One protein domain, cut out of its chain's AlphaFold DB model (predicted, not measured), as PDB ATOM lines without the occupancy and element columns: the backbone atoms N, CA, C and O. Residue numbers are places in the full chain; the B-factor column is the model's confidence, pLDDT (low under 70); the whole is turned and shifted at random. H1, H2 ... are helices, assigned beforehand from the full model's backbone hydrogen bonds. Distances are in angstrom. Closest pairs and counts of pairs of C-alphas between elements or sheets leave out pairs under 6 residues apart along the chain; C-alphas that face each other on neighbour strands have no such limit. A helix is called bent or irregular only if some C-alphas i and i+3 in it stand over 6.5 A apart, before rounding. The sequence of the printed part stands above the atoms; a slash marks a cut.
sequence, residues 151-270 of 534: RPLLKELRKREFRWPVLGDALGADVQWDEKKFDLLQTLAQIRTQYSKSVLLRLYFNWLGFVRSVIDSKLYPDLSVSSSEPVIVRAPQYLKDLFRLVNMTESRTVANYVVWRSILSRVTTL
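This is residues 151 to 270 of the 534 residues of the protein "Phosphate-regulating neutral endopeptidase" of Bagarius yarrelli (UniProt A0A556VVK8). Three helices, H3, H2 and H5, make a loose, bent row with H2 in the middle, while H1 and H4 lie toward opposite ends of the longest axis and long loops make up much of the rest. Residues 217 to 222 and 230 to 237, of which 236 and 237 belong to H4, stick out from the body. The printed part has 120 residues with five named helices, in the order H1, H2, H3, H4, H5, and no named strand. Its class is all helix, though under half of the residues, 54 of 120, are in named elements. The whole is compact, with a radius of gyration of the C-alphas of 15.6 A, and rounded, spanning 45 by 36 by 30 A.

H1, residues 151 to 157, begins at C-alpha 151 at (-56.952, 2.528, 0.974) and is 9.8 A long from first to last C-alpha. H2, residues 184 to 195, is 15.6 A long, beginning at C-alpha 184 at (-33.480, 7.754, 7.152). H3, residues 207 to 214, is 10.4 A long. H4, residues 236 to 248, is 18.7 A long. H5, residues 251 to 264, is the longest helix by residues and is 19.7 A long, ending at C-alpha 264 at (-44.012, 4.585, -7.757).

H1 touches no helix, and it is only just apart from H5, with the closest C-alphas 8.1 A apart. H2 has its centre 3.9 A from the mean of the C-alphas, the nearest of the five. It touches H3, where the closest C-alphas, those of Ala 189 and Val 214, are 5.6 A apart. H2 and H3 run the same way at a steep tilt of 35.3 degrees, only just past shallow. H2 also touches H5, with the closest C-alphas, those of Ile 191 and Ser 262, 7.1 A apart. H2 and H5 run the same way at a shallow tilt of 4 degrees. H3 and H5 are apart. H4 touches no helix; it is close to but not clearly touching H5, with the closest C-alphas, those of Val 246 and Val 254, 6.9 A apart. H4 and H5 run opposite ways at a steep tilt of 58 degrees. In H1, H2, H3, H4 and H5 every O i to N i+4 pair is within hydrogen-bond range.

The C-alphas farthest apart are those of Ala 170 and Ser 228, at 45.2 A, and the first and last printed C-alphas are 9.2 A apart. The printed part has no cut. The links H1 to H2, H2 to H3 and H3 to H4 are long, with 26, 11 and 21 residues, and the link H4 to H5 is tight. The mean pLDDT of the printed part is 79.7, and it is under 70 at residues 198, 200 to 205, 219, 232 to 235 and 265.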
ATOM      1  N   ARG A 151     -56.908   2.790  -0.475       92.94
ATOM      2  CA  ARG A 151     -56.952   2.528   0.974       92.94
ATOM      3  C   ARG A 151     -55.773   1.699   1.501       92.94
ATOM      4  O   ARG A 151     -55.248   2.079   2.551       92.94
ATOM      5  N   PRO A 152     -55.295   0.641   0.815       91.00
ATOM      6  CA  PRO A 152     -54.137  -0.124   1.262       91.00
ATOM      7  C   PRO A 152     -52.866   0.724   1.264       91.00
ATOM      8  O   PRO A 152     -52.129   0.717   2.247       91.00
ATOM      9  N   LEU A 153     -52.656   1.546   0.230       88.94
ATOM     10  CA  LEU A 153     -51.533   2.481   0.192       88.94
ATOM     11  C   LEU A 153     -51.630   3.510   1.324       88.94
ATOM     12  O   LEU A 153     -50.657   3.746   2.031       88.94
ATOM     13  N   LEU A 154     -52.809   4.094   1.547       89.56
ATOM     14  CA  LEU A 154     -53.016   5.053   2.635       89.56
ATOM     15  C   LEU A 154     -52.797   4.426   4.019       89.56
ATOM     16  O   LEU A 154     -52.410   5.122   4.955       89.56
ATOM     17  N   LYS A 155     -53.046   3.122   4.180       90.69
ATOM     18  CA  LYS A 155     -52.712   2.381   5.402       90.69
ATOM     19  C   LYS A 155     -51.198   2.267   5.586       90.69
ATOM     20  O   LYS A 155     -50.715   2.449   6.700       90.69
ATOM     21  N   GLU A 156     -50.452   2.030   4.510       88.69
ATOM     22  CA  GLU A 156     -48.987   2.007   4.547       88.69
ATOM     23  C   GLU A 156     -48.397   3.385   4.870       88.69
ATOM     24  O   GLU A 156     -47.556   3.492   5.759       88.69
ATOM     25  N   LEU A 157     -48.905   4.455   4.251       89.75
ATOM     26  CA  LEU A 157     -48.439   5.832   4.485       89.75
ATOM     27  C   LEU A 157     -48.750   6.371   5.889       89.75
ATOM     28  O   LEU A 157     -48.188   7.387   6.294       89.75
ATOM     29  N   ARG A 158     -49.612   5.694   6.656       90.00
ATOM     30  CA  ARG A 158     -49.849   6.008   8.073       90.00
ATOM     31  C   ARG A 158     -48.751   5.484   8.998       90.00
ATOM     32  O   ARG A 158     -48.578   6.019  10.098       90.00
ATOM     33  N   LYS A 159     -48.000   4.460   8.575       88.75
ATOM     34  CA  LYS A 159     -46.870   3.929   9.350       88.75
ATOM     35  C   LYS A 159     -45.791   4.996   9.454       88.75
ATOM     36  O   LYS A 159     -45.501   5.690   8.481       88.75
ATOM     37  N   ARG A 160     -45.202   5.131  10.643       87.00
ATOM     38  CA  ARG A 160     -44.280   6.222  10.992       87.00
ATOM     39  C   ARG A 160     -43.148   6.382   9.973       87.00
ATOM     40  O   ARG A 160     -42.804   7.506   9.628       87.00
ATOM     41  N   GLU A 161     -42.608   5.272   9.489       86.31
ATOM     42  CA  GLU A 161     -41.469   5.205   8.573       86.31
ATOM     43  C   GLU A 161     -41.824   5.620   7.137       86.31
ATOM     44  O   GLU A 161     -40.937   5.979   6.369       86.31
ATOM     45  N   PHE A 162     -43.109   5.600   6.764       87.44
ATOM     46  CA  PHE A 162     -43.574   5.885   5.399       87.44
ATOM     47  C   PHE A 162     -44.449   7.134   5.293       87.44
ATOM     48  O   PHE A 162     -44.963   7.423   4.210       87.44
ATOM     49  N   ARG A 163     -44.614   7.893   6.386       89.94
ATOM     50  CA  ARG A 163     -45.328   9.177   6.364       89.94
ATOM     51  C   ARG A 163     -44.722  10.077   5.293       89.94
ATOM     52  O   ARG A 163     -43.514  10.306   5.280       89.94
ATOM     53  N   TRP A 164     -45.559  10.579   4.390       89.25
ATOM     54  CA  TRP A 164     -45.095  11.295   3.204       89.25
ATOM     55  C   TRP A 164     -45.234  12.815   3.380       89.25
ATOM     56  O   TRP A 164     -46.363  13.310   3.395       89.25
ATOM     57  N   PRO A 165     -44.128  13.584   3.474       89.69
ATOM     58  CA  PRO A 165     -44.205  15.022   3.730       89.69
ATOM     59  C   PRO A 165     -45.053  15.822   2.731       89.69
ATOM     60  O   PRO A 165     -45.618  16.853   3.105       89.69
ATOM     61  N   VAL A 166     -45.147  15.379   1.471       88.25
ATOM     62  CA  VAL A 166     -45.953  16.052   0.436       88.25
ATOM     63  C   VAL A 166     -47.451  16.060   0.751       88.25
ATOM     64  O   VAL A 166     -48.148  16.959   0.293       88.25
ATOM     65  N   LEU A 167     -47.939  15.095   1.538       85.12
ATOM     66  CA  LEU A 167     -49.361  14.959   1.854       85.12
ATOM     67  C   LEU A 167     -49.836  15.929   2.942       85.12
ATOM     68  O   LEU A 167     -51.038  16.049   3.144       85.12
ATOM     69  N   GLY A 168     -48.932  16.634   3.633       83.12
ATOM     70  CA  GLY A 168     -49.319  17.572   4.691       83.12
ATOM     71  C   GLY A 168     -50.179  16.901   5.771       83.12
ATOM     72  O   GLY A 168     -49.813  15.847   6.285       83.12
ATOM     73  N   ASP A 169     -51.315  17.513   6.108       82.81
ATOM     74  CA  ASP A 169     -52.361  17.009   7.011       82.81
ATOM     75  C   ASP A 169     -53.440  16.156   6.322       82.81
ATOM     76  O   ASP A 169     -54.375  15.723   6.993       82.81
ATOM     77  N   ALA A 170     -53.314  15.841   5.028       83.25
ATOM     78  CA  ALA A 170     -54.354  15.127   4.276       83.25
ATOM     79  C   ALA A 170     -54.709  13.738   4.847       83.25
ATOM     80  O   ALA A 170     -55.764  13.190   4.535       83.25
ATOM     81  N   LEU A 171     -53.844  13.147   5.683       83.94
ATOM     82  CA  LEU A 171     -54.091  11.866   6.362       83.94
ATOM     83  C   LEU A 171     -54.522  11.998   7.832       83.94
ATOM     84  O   LEU A 171     -54.709  10.966   8.480       83.94
ATOM     85  N   GLY A 172     -54.691  13.224   8.334       83.56
ATOM     86  CA  GLY A 172     -54.933  13.550   9.740       83.56
ATOM     87  C   GLY A 172     -53.733  14.246  10.393       83.56
ATOM     88  O   GLY A 172     -52.575  13.979  10.057       83.56
ATOM     89  N   ALA A 173     -54.005  15.142  11.349       78.19
ATOM     90  CA  ALA A 173     -52.978  15.914  12.059       78.19
ATOM     91  C   ALA A 173     -52.006  15.024  12.866       78.19
ATOM     92  O   ALA A 173     -50.825  15.336  13.000       78.19
ATOM     93  N   ASP A 174     -52.476  13.874  13.349       81.38
ATOM     94  CA  ASP A 174     -51.712  12.851  14.073       81.38
ATOM     95  C   ASP A 174     -50.763  12.033  13.169       81.38
ATOM     96  O   ASP A 174     -49.775  11.437  13.633       81.38
ATOM     97  N   VAL A 175     -51.024  12.039  11.857       83.31
ATOM     98  CA  VAL A 175     -50.264  11.314  10.827       83.31
ATOM     99  C   VAL A 175     -49.262  12.222  10.104       83.31
ATOM    100  O   VAL A 175     -48.489  11.746   9.272       83.31
ATOM    101  N   GLN A 176     -49.189  13.510  10.452       86.00
ATOM    102  CA  GLN A 176     -48.226  14.411   9.826       86.00
ATOM    103  C   GLN A 176     -46.783  13.910   9.964       86.00
ATOM    104  O   GLN A 176     -46.377  13.296  10.964       86.00
ATOM    105  N   TRP A 177     -46.011  14.153   8.905       90.88
ATOM    106  CA  TRP A 177     -44.579  13.898   8.898       90.88
ATOM    107  C   TRP A 177     -43.867  14.925   9.783       90.88
ATOM    108  O   TRP A 177     -44.097  16.125   9.657       90.88
ATOM    109  N   ASP A 178     -42.990  14.438  10.657       87.38
ATOM    110  CA  ASP A 178     -42.236  15.234  11.623       87.38
ATOM    111  C   ASP A 178     -40.744  15.007  11.386       87.38
ATOM    112  O   ASP A 178     -40.247  13.883  11.523       87.38
ATOM    113  N   GLU A 179     -40.033  16.078  11.034       87.81
ATOM    114  CA  GLU A 179     -38.605  16.033  10.724       87.81
ATOM    115  C   GLU A 179     -37.778  15.475  11.883       87.81
ATOM    116  O   GLU A 179     -36.880  14.666  11.665       87.81
ATOM    117  N   LYS A 180     -38.122  15.820  13.131       88.81
ATOM    118  CA  LYS A 180     -37.372  15.369  14.315       88.81
ATOM    119  C   LYS A 180     -37.516  13.869  14.561       88.81
ATOM    120  O   LYS A 180     -36.701  13.275  15.261       88.81
ATOM    121  N   LYS A 181     -38.569  13.254  14.016       87.62
ATOM    122  CA  LYS A 181     -38.862  11.821  14.156       87.62
ATOM    123  C   LYS A 181     -38.437  11.005  12.943       87.62
ATOM    124  O   LYS A 181     -38.559   9.776  13.017       87.62
ATOM    125  N   PHE A 182     -38.001  11.656  11.863       88.00
ATOM    126  CA  PHE A 182     -37.581  11.004  10.633       88.00
ATOM    127  C   PHE A 182     -36.204  10.366  10.806       88.00
ATOM    128  O   PHE A 182     -35.201  11.042  11.018       88.00
ATOM    129  N   ASP A 183     -36.163   9.046  10.667       86.62
ATOM    130  CA  ASP A 183     -34.926   8.280  10.644       86.62
ATOM    131  C   ASP A 183     -34.748   7.675   9.250       86.62
ATOM    132  O   ASP A 183     -35.452   6.741   8.853       86.62
ATOM    133  N   LEU A 184     -33.796   8.225   8.495       82.69
ATOM    134  CA  LEU A 184     -33.480   7.754   7.152       82.69
ATOM    135  C   LEU A 184     -32.981   6.301   7.162       82.69
ATOM    136  O   LEU A 184     -33.348   5.538   6.277       82.69
ATOM    137  N   LEU A 185     -32.174   5.900   8.149       82.19
ATOM    138  CA  LEU A 185     -31.646   4.539   8.252       82.19
ATOM    139  C   LEU A 185     -32.783   3.541   8.450       82.19
ATOM    140  O   LEU A 185     -32.901   2.586   7.681       82.19
ATOM    141  N   GLN A 186     -33.640   3.801   9.438       84.56
ATOM    142  CA  GLN A 186     -34.790   2.949   9.720       84.56
ATOM    143  C   GLN A 186     -35.746   2.905   8.521       84.56
ATOM    144  O   GLN A 186     -36.193   1.830   8.131       84.56
ATOM    145  N   THR A 187     -36.010   4.048   7.883       86.00
ATOM    146  CA  THR A 187     -36.884   4.126   6.704       86.00
ATOM    147  C   THR A 187     -36.339   3.289   5.548       86.00
ATOM    148  O   THR A 187     -37.062   2.484   4.969       86.00
ATOM    149  N   LEU A 188     -35.049   3.419   5.230       82.31
ATOM    150  CA  LEU A 188     -34.415   2.651   4.160       82.31
ATOM    151  C   LEU A 188     -34.368   1.153   4.469       82.31
ATOM    152  O   LEU A 188     -34.594   0.348   3.564       82.31
ATOM    153  N   ALA A 189     -34.112   0.778   5.727       81.56
ATOM    154  CA  ALA A 189     -34.160  -0.614   6.164       81.56
ATOM    155  C   ALA A 189     -35.563  -1.191   5.947       81.56
ATOM    156  O   ALA A 189     -35.700  -2.217   5.287       81.56
ATOM    157  N   GLN A 190     -36.610  -0.484   6.388       84.50
ATOM    158  CA  GLN A 190     -37.995  -0.922   6.201       84.50
ATOM    159  C   GLN A 190     -38.420  -0.959   4.722       84.50
ATOM    160  O   GLN A 190     -39.149  -1.863   4.318       84.50
ATOM    161  N   ILE A 191     -37.940  -0.038   3.877       81.19
ATOM    162  CA  ILE A 191     -38.187  -0.084   2.424       81.19
ATOM    163  C   ILE A 191     -37.537  -1.324   1.798       81.19
ATOM    164  O   ILE A 191     -38.161  -2.016   0.987       81.19
ATOM    165  N   ARG A 192     -36.296  -1.637   2.187       78.88
ATOM    166  CA  ARG A 192     -35.590  -2.819   1.689       78.88
ATOM    167  C   ARG A 192     -36.274  -4.108   2.147       78.88
ATOM    168  O   ARG A 192     -36.497  -4.967   1.302       78.88
ATOM    169  N   THR A 193     -36.644  -4.227   3.423       79.00
ATOM    170  CA  THR A 193     -37.223  -5.461   3.989       79.00
ATOM    171  C   THR A 193     -38.673  -5.696   3.612       79.00
ATOM    172  O   THR A 193     -39.049  -6.826   3.319       79.00
ATOM    173  N   GLN A 194     -39.509  -4.656   3.625       79.31
ATOM    174  CA  GLN A 194     -40.942  -4.824   3.391       79.31
ATOM    175  C   GLN A 194     -41.308  -4.761   1.906       79.31
ATOM    176  O   GLN A 194     -42.317  -5.342   1.517       79.31
ATOM    177  N   TYR A 195     -40.511  -4.076   1.076       79.06
ATOM    178  CA  TYR A 195     -40.871  -3.797  -0.319       79.06
ATOM    179  C   TYR A 195     -39.843  -4.279  -1.346       79.06
ATOM    180  O   TYR A 195     -40.087  -4.093  -2.540       79.06
ATOM    181  N   SER A 196     -38.715  -4.864  -0.924       76.06
ATOM    182  CA  SER A 196     -37.599  -5.259  -1.800       76.06
ATOM    183  C   SER A 196     -37.122  -4.115  -2.715       76.06
ATOM    184  O   SER A 196     -36.907  -4.273  -3.920       76.06
ATOM    185  N   LYS A 197     -37.000  -2.896  -2.163       74.31
ATOM    186  CA  LYS A 197     -36.523  -1.716  -2.906       74.31
ATOM    187  C   LYS A 197     -35.266  -1.119  -2.290       74.31
ATOM    188  O   LYS A 197     -35.139  -1.003  -1.078       74.31
ATOM    189  N   SER A 198     -34.339  -0.725  -3.158       68.00
ATOM    190  CA  SER A 198     -33.089  -0.068  -2.778       68.00
ATOM    191  C   SER A 198     -33.173   1.408  -3.140       68.00
ATOM    192  O   SER A 198     -33.339   1.764  -4.308       68.00
ATOM    193  N   VAL A 199     -33.071   2.267  -2.134       70.50
ATOM    194  CA  VAL A 199     -33.177   3.720  -2.265       70.50
ATOM    195  C   VAL A 199     -32.026   4.342  -1.470       70.50
ATOM    196  O   VAL A 199     -31.734   3.846  -0.396       70.50
ATOM    197  N   LEU A 200     -31.344   5.351  -2.031       62.94
ATOM    198  CA  LEU A 200     -30.289   6.189  -1.416       62.94
ATOM    199  C   LEU A 200     -29.439   5.531  -0.296       62.94
ATOM    200  O   LEU A 200     -29.866   5.480   0.843       62.94
ATOM    201  N   LEU A 201     -28.195   5.120  -0.540       59.31
ATOM    202  CA  LEU A 201     -27.282   4.711   0.551       59.31
ATOM    203  C   LEU A 201     -26.505   5.948   1.098       59.31
ATOM    204  O   LEU A 201     -26.432   6.925   0.357       59.31
ATOM    205  N   ARG A 202     -25.919   5.965   2.328       42.28
ATOM    206  CA  ARG A 202     -25.237   7.145   2.988       42.28
ATOM    207  C   ARG A 202     -23.774   6.865   3.506       42.28
ATOM    208  O   ARG A 202     -23.450   5.716   3.779       42.28
ATOM    209  N   LEU A 203     -22.883   7.879   3.677       38.84
ATOM    210  CA  LEU A 203     -21.445   7.734   4.106       38.84
ATOM    211  C   LEU A 203     -21.229   7.699   5.628       38.84
ATOM    212  O   LEU A 203     -20.239   7.149   6.084       38.84
ATOM    213  N   TYR A 204     -22.163   8.249   6.409       51.28
ATOM    214  CA  TYR A 204     -22.275   8.046   7.866       51.28
ATOM    215  C   TYR A 204     -23.486   7.170   8.179       51.28
ATOM    216  O   TYR A 204     -24.249   7.396   9.114       51.28
ATOM    217  N   PHE A 205     -23.739   6.219   7.292       63.44
ATOM    218  CA  PHE A 205     -24.760   5.222   7.502       63.44
ATOM    219  C   PHE A 205     -24.204   4.213   8.488       63.44
ATOM    220  O   PHE A 205     -23.090   3.717   8.304       63.44
ATOM    221  N   ASN A 206     -24.965   3.904   9.535       71.69
ATOM    222  CA  ASN A 206     -24.663   2.749  10.363       71.69
ATOM    223  C   ASN A 206     -24.910   1.495   9.512       71.69
ATOM    224  O   ASN A 206     -25.970   0.891   9.596       71.69
ATOM    225  N   TRP A 207     -23.958   1.148   8.641       74.12
ATOM    226  CA  TRP A 207     -24.050   0.029   7.706       74.12
ATOM    227  C   TRP A 207     -24.284  -1.282   8.437       74.12
ATOM    228  O   TRP A 207     -25.128  -2.068   8.023       74.12
ATOM    229  N   LEU A 208     -23.589  -1.480   9.557       79.69
ATOM    230  CA  LEU A 208     -23.787  -2.648  10.401       79.69
ATOM    231  C   LEU A 208     -25.211  -2.680  10.971       79.69
ATOM    232  O   LEU A 208     -25.862  -3.718  10.928       79.69
ATOM    233  N   GLY A 209     -25.710  -1.538  11.447       79.25
ATOM    234  CA  GLY A 209     -27.095  -1.376  11.883       79.25
ATOM    235  C   GLY A 209     -28.092  -1.656  10.765       79.25
ATOM    236  O   GLY A 209     -28.982  -2.467  10.954       79.25
ATOM    237  N   PHE A 210     -27.904  -1.073   9.579       78.12
ATOM    238  CA  PHE A 210     -28.758  -1.303   8.414       78.12
ATOM    239  C   PHE A 210     -28.822  -2.775   8.035       78.12
ATOM    240  O   PHE A 210     -29.910  -3.320   7.897       78.12
ATOM    241  N   VAL A 211     -27.664  -3.420   7.870       77.94
ATOM    242  CA  VAL A 211     -27.601  -4.823   7.458       77.94
ATOM    243  C   VAL A 211     -28.274  -5.704   8.508       77.94
ATOM    244  O   VAL A 211     -29.088  -6.547   8.148       77.94
ATOM    245  N   ARG A 212     -28.037  -5.449   9.803       82.81
ATOM    246  CA  ARG A 212     -28.732  -6.151  10.895       82.81
ATOM    247  C   ARG A 212     -30.238  -5.903  10.901       82.81
ATOM    248  O   ARG A 212     -30.988  -6.838  11.122       82.81
ATOM    249  N   SER A 213     -30.685  -4.677  10.638       80.94
ATOM    250  CA  SER A 213     -32.110  -4.339  10.544       80.94
ATOM    251  C   SER A 213     -32.786  -4.922   9.303       80.94
ATOM    252  O   SER A 213     -34.012  -5.010   9.271       80.94
ATOM    253  N   VAL A 214     -32.014  -5.280   8.272       77.50
ATOM    254  CA  VAL A 214     -32.528  -5.904   7.049       77.50
ATOM    255  C   VAL A 214     -32.730  -7.415   7.218       77.50
ATOM    256  O   VAL A 214     -33.673  -7.968   6.649       77.50
ATOM    257  N   ILE A 215     -31.886  -8.070   8.018       79.19
ATOM    258  CA  ILE A 215     -31.969  -9.505   8.322       79.19
ATOM    259  C   ILE A 215     -33.106  -9.759   9.316       79.19
ATOM    260  O   ILE A 215     -33.081  -9.253  10.438       79.19
ATOM    261  N   ASP A 216     -34.090 -10.575   8.935       74.31
ATOM    262  CA  ASP A 216     -35.077 -11.071   9.892       74.31
ATOM    263  C   ASP A 216     -34.455 -12.170  10.766       74.31
ATOM    264  O   ASP A 216     -34.277 -13.315  10.343       74.31
ATOM    265  N   SER A 217     -34.140 -11.822  12.014       76.12
ATOM    266  CA  SER A 217     -33.526 -12.736  12.981       76.12
ATOM    267  C   SER A 217     -34.412 -13.927  13.357       76.12
ATOM    268  O   SER A 217     -33.917 -14.882  13.948       76.12
ATOM    269  N   LYS A 218     -35.721 -13.882  13.067       76.38
ATOM    270  CA  LYS A 218     -36.626 -15.020  13.287       76.38
ATOM    271  C   LYS A 218     -36.540 -16.041  12.160       76.38
ATOM    272  O   LYS A 218     -36.715 -17.225  12.420       76.38
ATOM    273  N   LEU A 219     -36.298 -15.582  10.931       67.94
ATOM    274  CA  LEU A 219     -36.161 -16.448   9.757       67.94
ATOM    275  C   LEU A 219     -34.740 -17.003   9.615       67.94
ATOM    276  O   LEU A 219     -34.573 -18.123   9.146       67.94
ATOM    277  N   TYR A 220     -33.732 -16.247  10.057       76.50
ATOM    278  CA  TYR A 220     -32.321 -16.629   9.962       76.50
ATOM    279  C   TYR A 220     -31.599 -16.434  11.308       76.50
ATOM    280  O   TYR A 220     -30.761 -15.537  11.430       76.50
ATOM    281  N   PRO A 221     -31.907 -17.247  12.338       76.56
ATOM    282  CA  PRO A 221     -31.357 -17.074  13.688       76.56
ATOM    283  C   PRO A 221     -29.832 -17.244  13.751       76.56
ATOM    284  O   PRO A 221     -29.172 -16.590  14.557       76.56
ATOM    285  N   ASP A 222     -29.268 -18.062  12.860       78.50
ATOM    286  CA  ASP A 222     -27.834 -18.372  12.824       78.50
ATOM    287  C   ASP A 222     -27.013 -17.341  12.025       78.50
ATOM    288  O   ASP A 222     -25.778 -17.327  12.061       78.50
ATOM    289  N   LEU A 223     -27.683 -16.443  11.292       78.62
ATOM    290  CA  LEU A 223     -27.031 -15.457  10.439       78.62
ATOM    291  C   LEU A 223     -26.667 -14.198  11.241       78.62
ATOM    292  O   LEU A 223     -27.432 -13.240  11.336       78.62
ATOM    293  N   SER A 224     -25.451 -14.175  11.786       79.88
ATOM    294  CA  SER A 224     -24.897 -13.002  12.476       79.88
ATOM    295  C   SER A 224     -23.920 -12.228  11.588       79.88
ATOM    296  O   SER A 224     -23.002 -12.808  11.014       79.88
ATOM    297  N   VAL A 225     -24.098 -10.906  11.473       81.88
ATOM    298  CA  VAL A 225     -23.202 -10.011  10.712       81.88
ATOM    299  C   VAL A 225     -22.402  -9.125  11.669       81.88
ATOM    300  O   VAL A 225     -22.962  -8.479  12.569       81.88
ATOM    301  N   SER A 226     -21.082  -9.094  11.474       85.81
ATOM    302  CA  SER A 226     -20.127  -8.278  12.233       85.81
ATOM    303  C   SER A 226     -19.604  -7.101  11.401       85.81
ATOM    304  O   SER A 226     -19.862  -6.982  10.206       85.81
ATOM    305  N   SER A 227     -18.838  -6.212  12.036       82.31
ATOM    306  CA  SER A 227     -18.136  -5.121  11.346       82.31
ATOM    307  C   SER A 227     -17.022  -5.603  10.410       82.31
ATOM    308  O   SER A 227     -16.567  -4.824   9.578       82.31
ATOM    309  N   SER A 228     -16.587  -6.861  10.531       83.62
ATOM    310  CA  SER A 228     -15.565  -7.477   9.678       83.62
ATOM    311  C   SER A 228     -16.139  -8.176   8.438       83.62
ATOM    312  O   SER A 228     -15.384  -8.823   7.715       83.62
ATOM    313  N   GLU A 229     -17.450  -8.074   8.184       82.25
ATOM    314  CA  GLU A 229     -18.089  -8.706   7.025       82.25
ATOM    315  C   GLU A 229     -17.528  -8.141   5.703       82.25
ATOM    316  O   GLU A 229     -17.527  -6.921   5.502       82.25
ATOM    317  N   PRO A 230     -17.074  -8.992   4.766       76.50
ATOM    318  CA  PRO A 230     -16.580  -8.528   3.477       76.50
ATOM    319  C   PRO A 230     -17.733  -8.023   2.595       76.50
ATOM    320  O   PRO A 230     -18.625  -8.779   2.214       76.50
ATOM    321  N   VAL A 231     -17.692  -6.744   2.203       75.06
ATOM    322  CA  VAL A 231     -18.712  -6.111   1.344       75.06
ATOM    323  C   VAL A 231     -18.113  -5.694   0.001       75.06
ATOM    324  O   VAL A 231     -17.155  -4.924  -0.063       75.06
ATOM    325  N   ILE A 232     -18.712  -6.150  -1.104       67.88
ATOM    326  CA  ILE A 232     -18.303  -5.749  -2.458       67.88
ATOM    327  C   ILE A 232     -18.970  -4.422  -2.833       67.88
ATOM    328  O   ILE A 232     -20.154  -4.369  -3.174       67.88
ATOM    329  N   VAL A 233     -18.191  -3.342  -2.852       66.56
ATOM    330  CA  VAL A 233     -18.661  -2.013  -3.266       66.56
ATOM    331  C   VAL A 233     -18.452  -1.816  -4.771       66.56
ATOM    332  O   VAL A 233     -17.352  -1.517  -5.229       66.56
ATOM    333  N   ARG A 234     -19.524  -1.959  -5.563       61.84
ATOM    334  CA  ARG A 234     -19.451  -1.877  -7.039       61.84
ATOM    335  C   ARG A 234     -19.254  -0.462  -7.591       61.84
ATOM    336  O   ARG A 234     -18.687  -0.317  -8.668       61.84
ATOM    337  N   ALA A 235     -19.727   0.562  -6.881       69.00
ATOM    338  CA  ALA A 235     -19.719   1.952  -7.347       69.00
ATOM    339  C   ALA A 235     -19.252   2.919  -6.236       69.00
ATOM    340  O   ALA A 235     -20.051   3.697  -5.711       69.00
ATOM    341  N   PRO A 236     -17.966   2.876  -5.839       74.62
ATOM    342  CA  PRO A 236     -17.472   3.616  -4.676       74.62
ATOM    343  C   PRO A 236     -17.563   5.138  -4.846       74.62
ATOM    344  O   PRO A 236     -17.887   5.836  -3.889       74.62
ATOM    345  N   GLN A 237     -17.325   5.658  -6.055       74.12
ATOM    346  CA  GLN A 237     -17.421   7.096  -6.321       74.12
ATOM    347  C   GLN A 237     -18.873   7.587  -6.299       74.12
ATOM    348  O   GLN A 237     -19.169   8.564  -5.621       74.12
ATOM    349  N   TYR A 238     -19.789   6.846  -6.934       75.06
ATOM    350  CA  TYR A 238     -21.227   7.119  -6.848       75.06
ATOM    351  C   TYR A 238     -21.693   7.197  -5.398       75.06
ATOM    352  O   TYR A 238     -22.409   8.123  -5.042       75.06
ATOM    353  N   LEU A 239     -21.267   6.248  -4.557       73.00
ATOM    354  CA  LEU A 239     -21.584   6.276  -3.137       73.00
ATOM    355  C   LEU A 239     -21.069   7.571  -2.500       73.00
ATOM    356  O   LEU A 239     -21.873   8.315  -1.955       73.00
ATOM    357  N   LYS A 240     -19.786   7.921  -2.652       75.88
ATOM    358  CA  LYS A 240     -19.233   9.189  -2.132       75.88
ATOM    359  C   LYS A 240     -20.048  10.421  -2.552       75.88
ATOM    360  O   LYS A 240     -20.361  11.256  -1.702       75.88
ATOM    361  N   ASP A 241     -20.413  10.518  -3.827       80.81
ATOM    362  CA  ASP A 241     -21.145  11.664  -4.375       80.81
ATOM    363  C   ASP A 241     -22.605  11.694  -3.912       80.81
ATOM    364  O   ASP A 241     -23.097  12.735  -3.476       80.81
ATOM    365  N   LEU A 242     -23.275  10.539  -3.914       79.94
ATOM    366  CA  LEU A 242     -24.614  10.361  -3.357       79.94
ATOM    367  C   LEU A 242     -24.659  10.819  -1.906       79.94
ATOM    368  O   LEU A 242     -25.599  11.483  -1.477       79.94
ATOM    369  N   PHE A 243     -23.635  10.475  -1.140       80.81
ATOM    370  CA  PHE A 243     -23.607  10.803   0.264       80.81
ATOM    371  C   PHE A 243     -23.402  12.293   0.512       80.81
ATOM    372  O   PHE A 243     -24.032  12.845   1.412       80.81
ATOM    373  N   ARG A 244     -22.556  12.942  -0.296       81.19
ATOM    374  CA  ARG A 244     -22.414  14.399  -0.293       81.19
ATOM    375  C   ARG A 244     -23.751  15.060  -0.625       81.19
ATOM    376  O   ARG A 244     -24.185  15.936   0.114       81.19
ATOM    377  N   LEU A 245     -24.421  14.587  -1.676       84.19
ATOM    378  CA  LEU A 245     -25.716  15.100  -2.116       84.19
ATOM    379  C   LEU A 245     -26.776  14.970  -1.017       84.19
ATOM    380  O   LEU A 245     -27.397  15.963  -0.656       84.19
ATOM    381  N   VAL A 246     -26.944  13.778  -0.438       82.56
ATOM    382  CA  VAL A 246     -27.914  13.535   0.642       82.56
ATOM    383  C   VAL A 246     -27.602  14.388   1.873       82.56
ATOM    384  O   VAL A 246     -28.528  14.886   2.497       82.56
ATOM    385  N   ASN A 247     -26.325  14.597   2.213       81.56
ATOM    386  CA  ASN A 247     -25.942  15.416   3.368       81.56
ATOM    387  C   ASN A 247     -26.205  16.918   3.170       81.56
ATOM    388  O   ASN A 247     -26.402  17.632   4.145       81.56
ATOM    389  N   MET A 248     -26.183  17.393   1.924       89.44
ATOM    390  CA  MET A 248     -26.461  18.790   1.570       89.44
ATOM    391  C   MET A 248     -27.938  19.041   1.230       89.44
ATOM    392  O   MET A 248     -28.325  20.184   1.004       89.44
ATOM    393  N   THR A 249     -28.757  17.988   1.158       88.75
ATOM    394  CA  THR A 249     -30.173  18.075   0.784       88.75
ATOM    395  C   THR A 249     -31.043  18.072   2.038       88.75
ATOM    396  O   THR A 249     -30.850  17.250   2.928       88.75
ATOM    397  N   GLU A 250     -32.037  18.959   2.087       90.81
ATOM    398  CA  GLU A 250     -33.012  19.029   3.180       90.81
ATOM    399  C   GLU A 250     -33.703  17.673   3.419       90.81
ATOM    400  O   GLU A 250     -34.132  17.003   2.470       90.81
ATOM    401  N   SER A 251     -33.886  17.301   4.690       85.81
ATOM    402  CA  SER A 251     -34.510  16.040   5.111       85.81
ATOM    403  C   SER A 251     -35.865  15.809   4.444       85.81
ATOM    404  O   SER A 251     -36.161  14.699   4.006       85.81
ATOM    405  N   ARG A 252     -36.673  16.870   4.303       84.88
ATOM    406  CA  ARG A 252     -37.978  16.834   3.633       84.88
ATOM    407  C   ARG A 252     -37.865  16.419   2.166       84.88
ATOM    408  O   ARG A 252     -38.656  15.605   1.687       84.88
ATOM    409  N   THR A 253     -36.877  16.954   1.454       84.81
ATOM    410  CA  THR A 253     -36.628  16.638   0.042       84.81
ATOM    411  C   THR A 253     -36.152  15.194  -0.116       84.81
ATOM    412  O   THR A 253     -36.661  14.467  -0.972       84.81
ATOM    413  N   VAL A 254     -35.257  14.737   0.765       83.75
ATOM    414  CA  VAL A 254     -34.819  13.334   0.811       83.75
ATOM    415  C   VAL A 254     -36.002  12.401   1.098       83.75
ATOM    416  O   VAL A 254     -36.200  11.431   0.370       83.75
ATOM    417  N   ALA A 255     -36.826  12.711   2.103       80.06
ATOM    418  CA  ALA A 255     -38.005  11.925   2.461       80.06
ATOM    419  C   ALA A 255     -39.012  11.841   1.302       80.06
ATOM    420  O   ALA A 255     -39.481  10.752   0.974       80.06
ATOM    421  N   ASN A 256     -39.285  12.959   0.621       79.81
ATOM    422  CA  ASN A 256     -40.156  12.977  -0.554       79.81
ATOM    423  C   ASN A 256     -39.633  12.072  -1.674       79.81
ATOM    424  O   ASN A 256     -40.410  11.296  -2.224       79.81
ATOM    425  N   TYR A 257     -38.334  12.136  -1.985       79.06
ATOM    426  CA  TYR A 257     -37.728  11.261  -2.988       79.06
ATOM    427  C   TYR A 257     -37.830   9.787  -2.582       79.06
ATOM    428  O   TYR A 257     -38.226   8.948  -3.389       79.06
ATOM    429  N   VAL A 258     -37.495   9.464  -1.329       80.62
ATOM    430  CA  VAL A 258     -37.465   8.082  -0.845       80.62
ATOM    431  C   VAL A 258     -38.851   7.446  -0.881       80.62
ATOM    432  O   VAL A 258     -39.022   6.366  -1.449       80.62
ATOM    433  N   VAL A 259     -39.845   8.143  -0.332       80.75
ATOM    434  CA  VAL A 259     -41.231   7.674  -0.304       80.75
ATOM    435  C   VAL A 259     -41.799   7.593  -1.722       80.75
ATOM    436  O   VAL A 259     -42.410   6.585  -2.067       80.75
ATOM    437  N   TRP A 260     -41.506   8.568  -2.592       76.56
ATOM    438  CA  TRP A 260     -41.903   8.515  -4.000       76.56
ATOM    439  C   TRP A 260     -41.374   7.269  -4.719       76.56
ATOM    440  O   TRP A 260     -42.141   6.583  -5.391       76.56
ATOM    441  N   ARG A 261     -40.087   6.926  -4.560       75.00
ATOM    442  CA  ARG A 261     -39.500   5.731  -5.200       75.00
ATOM    443  C   ARG A 261     -40.168   4.435  -4.739       75.00
ATOM    444  O   ARG A 261     -40.290   3.510  -5.544       75.00
ATOM    445  N   SER A 262     -40.613   4.379  -3.485       73.62
ATOM    446  CA  SER A 262     -41.387   3.255  -2.951       73.62
ATOM    447  C   SER A 262     -42.795   3.211  -3.542       73.62
ATOM    448  O   SER A 262     -43.180   2.180  -4.097       73.62
ATOM    449  N   ILE A 263     -43.525   4.332  -3.503       78.31
ATOM    450  CA  ILE A 263     -44.899   4.444  -4.014       78.31
ATOM    451  C   ILE A 263     -44.954   4.140  -5.504       78.31
ATOM    452  O   ILE A 263     -45.759   3.308  -5.907       78.31
ATOM    453  N   LEU A 264     -44.072   4.748  -6.304       73.12
ATOM    454  CA  LEU A 264     -44.012   4.585  -7.757       73.12
ATOM    455  C   LEU A 264     -43.999   3.105  -8.169       73.12
ATOM    456  O   LEU A 264     -44.635   2.722  -9.141       73.12
ATOM    457  N   SER A 265     -43.323   2.253  -7.395       69.00
ATOM    458  CA  SER A 265     -43.244   0.815  -7.667       69.00
ATOM    459  C   SER A 265     -44.503   0.003  -7.324       69.00
ATOM    460  O   SER A 265     -44.537  -1.200  -7.580       69.00
ATOM    461  N   ARG A 266     -45.508   0.628  -6.705       76.88
ATOM    462  CA  ARG A 266     -46.779   0.019  -6.271       76.88
ATOM    463  C   ARG A 266     -47.989   0.611  -6.981       76.88
ATOM    464  O   ARG A 266     -49.084   0.091  -6.836       76.88
ATOM    465  N   VAL A 267     -47.800   1.666  -7.771       79.31
ATOM    466  CA  VAL A 267     -48.890   2.324  -8.504       79.31
ATOM    467  C   VAL A 267     -49.586   1.351  -9.468       79.31
ATOM    468  O   VAL A 267     -50.794   1.445  -9.651       79.31
ATOM    469  N   THR A 268     -48.862   0.361 -10.007       77.88
ATOM    470  CA  THR A 268     -49.415  -0.681 -10.892       77.88
ATOM    471  C   THR A 268     -50.350  -1.675 -10.208       77.88
ATOM    472  O   THR A 268     -50.989  -2.456 -10.897       77.88
ATOM    473  N   THR A 269     -50.406  -1.697  -8.874       80.81
ATOM    474  CA  THR A 269     -51.236  -2.637  -8.099       80.81
ATOM    475  C   THR A 269     -52.398  -1.942  -7.391       80.81
ATOM    476  O   THR A 269     -52.962  -2.486  -6.444       80.81
ATOM    477  N   LEU A 270     -52.691  -0.703  -7.785       83.81
ATOM    478  CA  LEU A 270     -53.808   0.107  -7.305       83.81
ATOM    479  C   LEU A 270     -54.865   0.220  -8.417       83.81
ATOM    480  O   LEU A 270     -54.698  -0.359  -9.489       83.81
TER     481      LEU A 270